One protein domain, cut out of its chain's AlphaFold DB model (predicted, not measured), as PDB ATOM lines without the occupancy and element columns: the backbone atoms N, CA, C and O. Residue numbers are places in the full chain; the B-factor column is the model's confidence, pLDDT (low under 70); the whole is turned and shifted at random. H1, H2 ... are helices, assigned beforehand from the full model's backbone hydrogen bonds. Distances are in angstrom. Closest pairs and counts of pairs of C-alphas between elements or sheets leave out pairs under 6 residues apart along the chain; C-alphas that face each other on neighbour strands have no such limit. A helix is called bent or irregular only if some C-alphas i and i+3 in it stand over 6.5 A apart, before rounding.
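What this domain is: This is residues 496 to 541 of the 677 residues of an uncharacterized protein of Klebsormidium nitens (UniProt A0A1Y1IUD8). This is an open, bent line of helices with no core: the long helix H3 makes one arm, H2 comes before it, and a wide bend lies at residues 519 to 522 between the two. At the far end of H2 the short helix H1 and the free residues 496 to 500 turn off to make a second, shorter arm, and the whole has the outline of a wide, shallow U with H2 in its base. The printed part has 46 residues, with three named helices in the order H1, H2, H3 and no named strand; the class is all helix. It is extended, with a radius of gyration of the C-alphas of 18.0 A and spans of 51 by 25 by 9 A.

How they stand to each other: Look first at the longest helix, H3, residues 523 to 541, which touches no helix. Before it in the chain find H2, residues 506 to 518; the two are apart, though a tight link of 4 residues joins them. Then look at H1, residues 501 to 504, joined to H2 by a tight link of 1 residue. H1 and H2 are close but not clearly touching, with 2 pairs of C-alphas within 8 A; their closest C-alphas, those of Asp 503 and Arg 509, are 7.1 A apart. H1 and H3 are apart. In the backbone of H3, each O i to N i+4 pair is within hydrogen-bond range; in H2 it is 8 of 9, and H1 is too short for such a pair, with its one O i to N i+3 pair within range.

Where its parts are: Find C-alpha 523 at (49.527, 22.465, 0.683); from there H3 runs 27.3 A over residues 523 to 541 to C-alpha 541 at (50.273, 47.810, -9.487). Go back to C-alpha 506 at (41.155, 16.074, 27.782), where H2 begins; it covers residues 506 to 518 and measures 19.3 A from first to last C-alpha. H1, residues 501 to 504, spans 5.5 A from C-alpha 501 at (32.402, 21.825, 31.019). No helix is bent.

The domain as a whole: The two C-alphas farthest apart are those of Glu 501 and Leu 541, at 51.3 A, and the outline is only just a rod. The C-alphas of Tyr 496 and Leu 541, the first and last printed, are 45.5 A apart. Residues 496 to 502, 504 to 511 and 513 to 541 stand free. The printed part has no cut, and neither link between helices is long. The mean pLDDT of the printed part is 83.9; look for values under 70 at residues 496 to 497, 506 and 509.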
ATOM      1  N   TYR A 496      31.952  31.886  29.944       65.50
ATOM      2  CA  TYR A 496      31.592  33.159  29.298       65.50
ATOM      3  C   TYR A 496      31.863  33.171  27.780       65.50
ATOM      4  O   TYR A 496      31.145  33.818  27.022       65.50
ATOM      5  N   LEU A 497      32.871  32.423  27.323       66.31
ATOM      6  CA  LEU A 497      33.187  32.231  25.902       66.31
ATOM      7  C   LEU A 497      32.348  31.129  25.220       66.31
ATOM      8  O   LEU A 497      32.591  30.818  24.053       66.31
ATOM      9  N   GLY A 498      31.365  30.550  25.915       78.56
ATOM     10  CA  GLY A 498      30.433  29.561  25.370       78.56
ATOM     11  C   GLY A 498      30.962  28.126  25.313       78.56
ATOM     12  O   GLY A 498      30.366  27.299  24.627       78.56
ATOM     13  N   PHE A 499      32.061  27.811  26.008       75.94
ATOM     14  CA  PHE A 499      32.542  26.432  26.141       75.94
ATOM     15  C   PHE A 499      31.825  25.729  27.295       75.94
ATOM     16  O   PHE A 499      31.773  26.251  28.410       75.94
ATOM     17  N   SER A 500      31.304  24.527  27.042       79.69
ATOM     18  CA  SER A 500      30.725  23.689  28.097       79.69
ATOM     19  C   SER A 500      31.818  23.017  28.937       79.69
ATOM     20  O   SER A 500      32.954  22.854  28.485       79.69
ATOM     21  N   GLU A 501      31.478  22.575  30.151       73.38
ATOM     22  CA  GLU A 501      32.402  21.825  31.019       73.38
ATOM     23  C   GLU A 501      32.919  20.546  30.330       73.38
ATOM     24  O   GLU A 501      34.087  20.182  30.465       73.38
ATOM     25  N   GLU A 502      32.092  19.920  29.486       71.94
ATOM     26  CA  GLU A 502      32.500  18.781  28.666       71.94
ATOM     27  C   GLU A 502      33.594  19.132  27.642       71.94
ATOM     28  O   GLU A 502      34.446  18.297  27.349       71.94
ATOM     29  N   ASP A 503      33.579  20.341  27.068       72.62
ATOM     30  CA  ASP A 503      34.546  20.775  26.041       72.62
ATOM     31  C   ASP A 503      35.950  21.016  26.611       72.62
ATOM     32  O   ASP A 503      36.931  21.061  25.861       72.62
ATOM     33  N   LEU A 504      36.054  21.111  27.940       70.88
ATOM     34  CA  LEU A 504      37.312  21.176  28.681       70.88
ATOM     35  C   LEU A 504      37.895  19.785  28.992       70.88
ATOM     36  O   LEU A 504      39.035  19.697  29.449       70.88
ATOM     37  N   LEU A 505      37.169  18.693  28.714       81.75
ATOM     38  CA  LEU A 505      37.668  17.335  28.947       81.75
ATOM     39  C   LEU A 505      38.867  17.011  28.029       81.75
ATOM     40  O   LEU A 505      38.810  17.279  26.821       81.75
ATOM     41  N   PRO A 506      39.929  16.346  28.543       65.12
ATOM     42  CA  PRO A 506      41.155  16.074  27.782       65.12
ATOM     43  C   PRO A 506      40.944  15.391  26.418       65.12
ATOM     44  O   PRO A 506      41.690  15.658  25.476       65.12
ATOM     45  N   GLY A 507      39.910  14.550  26.286       79.19
ATOM     46  CA  GLY A 507      39.568  13.855  25.040       79.19
ATOM     47  C   GLY A 507      39.028  14.770  23.929       79.19
ATOM     48  O   GLY A 507      39.539  14.727  22.807       79.19
ATOM     49  N   LYS A 508      38.051  15.645  24.229       76.56
ATOM     50  CA  LYS A 508      37.422  16.525  23.218       76.56
ATOM     51  C   LYS A 508      38.438  17.477  22.576       76.56
ATOM     52  O   LYS A 508      38.352  17.745  21.380       76.56
ATOM     53  N   ARG A 509      39.455  17.936  23.319       67.19
ATOM     54  CA  ARG A 509      40.521  18.810  22.787       67.19
ATOM     55  C   ARG A 509      41.372  18.125  21.708       67.19
ATOM     56  O   ARG A 509      41.780  18.782  20.747       67.19
ATOM     57  N   VAL A 510      41.627  16.821  21.838       72.50
ATOM     58  CA  VAL A 510      42.340  16.028  20.818       72.50
ATOM     59  C   VAL A 510      41.471  15.869  19.569       72.50
ATOM     60  O   VAL A 510      41.955  16.085  18.459       72.50
ATOM     61  N   GLU A 511      40.179  15.587  19.744       80.81
ATOM     62  CA  GLU A 511      39.216  15.450  18.647       80.81
ATOM     63  C   GLU A 511      39.018  16.765  17.866       80.81
ATOM     64  O   GLU A 511      39.082  16.777  16.636       80.81
ATOM     65  N   LEU A 512      38.870  17.898  18.563       73.62
ATOM     66  CA  LEU A 512      38.784  19.236  17.964       73.62
ATOM     67  C   LEU A 512      40.049  19.607  17.181       73.62
ATOM     68  O   LEU A 512      39.960  20.168  16.089       73.62
ATOM     69  N   ASN A 513      41.232  19.272  17.704       70.38
ATOM     70  CA  ASN A 513      42.488  19.478  16.983       70.38
ATOM     71  C   ASN A 513      42.624  18.545  15.770       70.38
ATOM     72  O   ASN A 513      43.185  18.963  14.757       70.38
ATOM     73  N   ALA A 514      42.096  17.318  15.831       83.88
ATOM     74  CA  ALA A 514      42.048  16.408  14.689       83.88
ATOM     75  C   ALA A 514      41.108  16.932  13.587       83.88
ATOM     76  O   ALA A 514      41.538  17.039  12.438       83.88
ATOM     77  N   LYS A 515      39.887  17.365  13.937       87.94
ATOM     78  CA  LYS A 515      38.928  18.003  13.012       87.94
ATOM     79  C   LYS A 515      39.531  19.244  12.345       87.94
ATOM     80  O   LYS A 515      39.659  19.281  11.125       87.94
ATOM     81  N   ARG A 516      40.085  20.178  13.131       79.69
ATOM     82  CA  ARG A 516      40.797  21.371  12.621       79.69
ATOM     83  C   ARG A 516      42.038  21.062  11.777       79.69
ATOM     84  O   ARG A 516      42.520  21.945  11.071       79.69
ATOM     85  N   LYS A 517      42.618  19.863  11.888       83.06
ATOM     86  CA  LYS A 517      43.744  19.417  11.052       83.06
ATOM     87  C   LYS A 517      43.262  18.764   9.752       83.06
ATOM     88  O   LYS A 517      43.955  18.903   8.751       83.06
ATOM     89  N   ALA A 518      42.098  18.113   9.764       86.56
ATOM     90  CA  ALA A 518      41.434  17.565   8.580       86.56
ATOM     91  C   ALA A 518      40.776  18.654   7.708       86.56
ATOM     92  O   ALA A 518      40.806  18.556   6.490       86.56
ATOM     93  N   GLU A 519      40.251  19.719   8.320       86.69
ATOM     94  CA  GLU A 519      39.635  20.873   7.637       86.69
ATOM     95  C   GLU A 519      40.650  21.875   7.054       86.69
ATOM     96  O   GLU A 519      40.263  22.879   6.453       86.69
ATOM     97  N   ARG A 520      41.959  21.661   7.245       84.31
ATOM     98  CA  ARG A 520      42.972  22.563   6.679       84.31
ATOM     99  C   ARG A 520      43.103  22.327   5.173       84.31
ATOM    100  O   ARG A 520      43.366  21.187   4.789       84.31
ATOM    101  N   PRO A 521      43.018  23.384   4.342       88.56
ATOM    102  CA  PRO A 521      43.235  23.259   2.907       88.56
ATOM    103  C   PRO A 521      44.622  22.685   2.617       88.56
ATOM    104  O   PRO A 521      45.591  22.945   3.346       88.56
ATOM    105  N   GLY A 522      44.709  21.900   1.547       93.94
ATOM    106  CA  GLY A 522      45.921  21.183   1.178       93.94
ATOM    107  C   GLY A 522      47.100  22.128   0.908       93.94
ATOM    108  O   GLY A 522      46.905  23.297   0.556       93.94
ATOM    109  N   PRO A 523      48.356  21.649   1.012       88.69
ATOM    110  CA  PRO A 523      49.527  22.465   0.683       88.69
ATOM    111  C   PRO A 523      49.483  23.007  -0.758       88.69
ATOM    112  O   PRO A 523      49.991  24.098  -1.016       88.69
ATOM    113  N   GLU A 524      48.825  22.294  -1.677       90.69
ATOM    114  CA  GLU A 524      48.596  22.725  -3.062       90.69
ATOM    115  C   GLU A 524      47.571  23.865  -3.167       90.69
ATOM    116  O   GLU A 524      47.828  24.855  -3.852       90.69
ATOM    117  N   GLU A 525      46.459  23.799  -2.430       91.56
ATOM    118  CA  GLU A 525      45.452  24.871  -2.371       91.56
ATOM    119  C   GLU A 525      46.032  26.147  -1.743       91.56
ATOM    120  O   GLU A 525      45.824  27.257  -2.243       91.56
ATOM    121  N   LEU A 526      46.846  25.999  -0.691       89.56
ATOM    122  CA  LEU A 526      47.581  27.107  -0.078       89.56
ATOM    123  C   LEU A 526      48.606  27.721  -1.047       89.56
ATOM    124  O   LEU A 526      48.747  28.947  -1.100       89.56
ATOM    125  N   ALA A 527      49.291  26.900  -1.850       92.00
ATOM    126  CA  ALA A 527      50.200  27.373  -2.891       92.00
ATOM    127  C   ALA A 527      49.453  28.107  -4.022       92.00
ATOM    128  O   ALA A 527      49.897  29.182  -4.446       92.00
ATOM    129  N   ALA A 528      48.302  27.588  -4.460       94.44
ATOM    130  CA  ALA A 528      47.439  28.207  -5.464       94.44
ATOM    131  C   ALA A 528      46.915  29.574  -4.990       94.44
ATOM    132  O   ALA A 528      47.143  30.586  -5.659       94.44
ATOM    133  N   ALA A 529      46.342  29.647  -3.783       91.06
ATOM    134  CA  ALA A 529      45.869  30.894  -3.179       91.06
ATOM    135  C   ALA A 529      47.007  31.923  -2.991       91.06
ATOM    136  O   ALA A 529      46.831  33.127  -3.215       91.06
ATOM    137  N   ALA A 530      48.216  31.474  -2.634       90.50
ATOM    138  CA  ALA A 530      49.391  32.342  -2.560       90.50
ATOM    139  C   ALA A 530      49.840  32.855  -3.945       90.50
ATOM    140  O   ALA A 530      50.290  34.002  -4.066       90.50
ATOM    141  N   GLN A 531      49.720  32.041  -4.999       95.75
ATOM    142  CA  GLN A 531      50.030  32.443  -6.373       95.75
ATOM    143  C   GLN A 531      48.986  33.426  -6.923       95.75
ATOM    144  O   GLN A 531      49.357  34.417  -7.559       95.75
ATOM    145  N   GLU A 532      47.706  33.220  -6.621       95.56
ATOM    146  CA  GLU A 532      46.614  34.124  -6.985       95.56
ATOM    147  C   GLU A 532      46.762  35.494  -6.307       95.56
ATOM    148  O   GLU A 532      46.782  36.522  -6.990       95.56
ATOM    149  N   ARG A 533      47.030  35.532  -4.992       92.69
ATOM    150  CA  ARG A 533      47.352  36.780  -4.267       92.69
ATOM    151  C   ARG A 533      48.531  37.534  -4.902       92.69
ATOM    152  O   ARG A 533      48.498  38.764  -5.009       92.69
ATOM    153  N   LYS A 534      49.562  36.822  -5.384       95.62
ATOM    154  CA  LYS A 534      50.689  37.420  -6.133       95.62
ATOM    155  C   LYS A 534      50.257  37.979  -7.500       95.62
ATOM    156  O   LYS A 534      50.772  39.027  -7.895       95.62
ATOM    157  N   ARG A 535      49.322  37.334  -8.214       95.69
ATOM    158  CA  ARG A 535      48.752  37.833  -9.485       95.69
ATOM    159  C   ARG A 535      47.907  39.094  -9.264       95.69
ATOM    160  O   ARG A 535      48.200  40.116  -9.886       95.69
ATOM    161  N   ALA A 536      46.979  39.076  -8.306       94.44
ATOM    162  CA  ALA A 536      46.129  40.220  -7.965       94.44
ATOM    163  C   ALA A 536      46.947  41.460  -7.545       94.44
ATOM    164  O   ALA A 536      46.700  42.574  -8.016       94.44
ATOM    165  N   LYS A 537      48.002  41.278  -6.732       93.69
ATOM    166  CA  LYS A 537      48.918  42.374  -6.356       93.69
ATOM    167  C   LYS A 537      49.631  42.986  -7.573       93.69
ATOM    168  O   LYS A 537      49.817  44.201  -7.621       93.69
ATOM    169  N   ARG A 538      50.006  42.172  -8.571       94.69
ATOM    170  CA  ARG A 538      50.627  42.644  -9.824       94.69
ATOM    171  C   ARG A 538      49.643  43.396 -10.730       94.69
ATOM    172  O   ARG A 538      50.079  44.329 -11.400       94.69
ATOM    173  N   GLN A 539      48.358  43.032 -10.754       94.69
ATOM    174  CA  GLN A 539      47.327  43.763 -11.511       94.69
ATOM    175  C   GLN A 539      47.087  45.164 -10.934       94.69
ATOM    176  O   GLN A 539      47.283  46.143 -11.655       94.69
ATOM    177  N   ARG A 540      46.840  45.281  -9.620       90.62
ATOM    178  CA  ARG A 540      46.653  46.584  -8.942       90.62
ATOM    179  C   ARG A 540      47.827  47.551  -9.170       90.62
ATOM    180  O   ARG A 540      47.631  48.739  -9.403       90.62
ATOM    181  N   LEU A 541      49.061  47.035  -9.176       89.50
ATOM    182  CA  LEU A 541      50.273  47.810  -9.487       89.50
ATOM    183  C   LEU A 541      50.352  48.299 -10.946       89.50
ATOM    184  O   LEU A 541      50.968  49.333 -11.205       89.50
TER     185      LEU A 541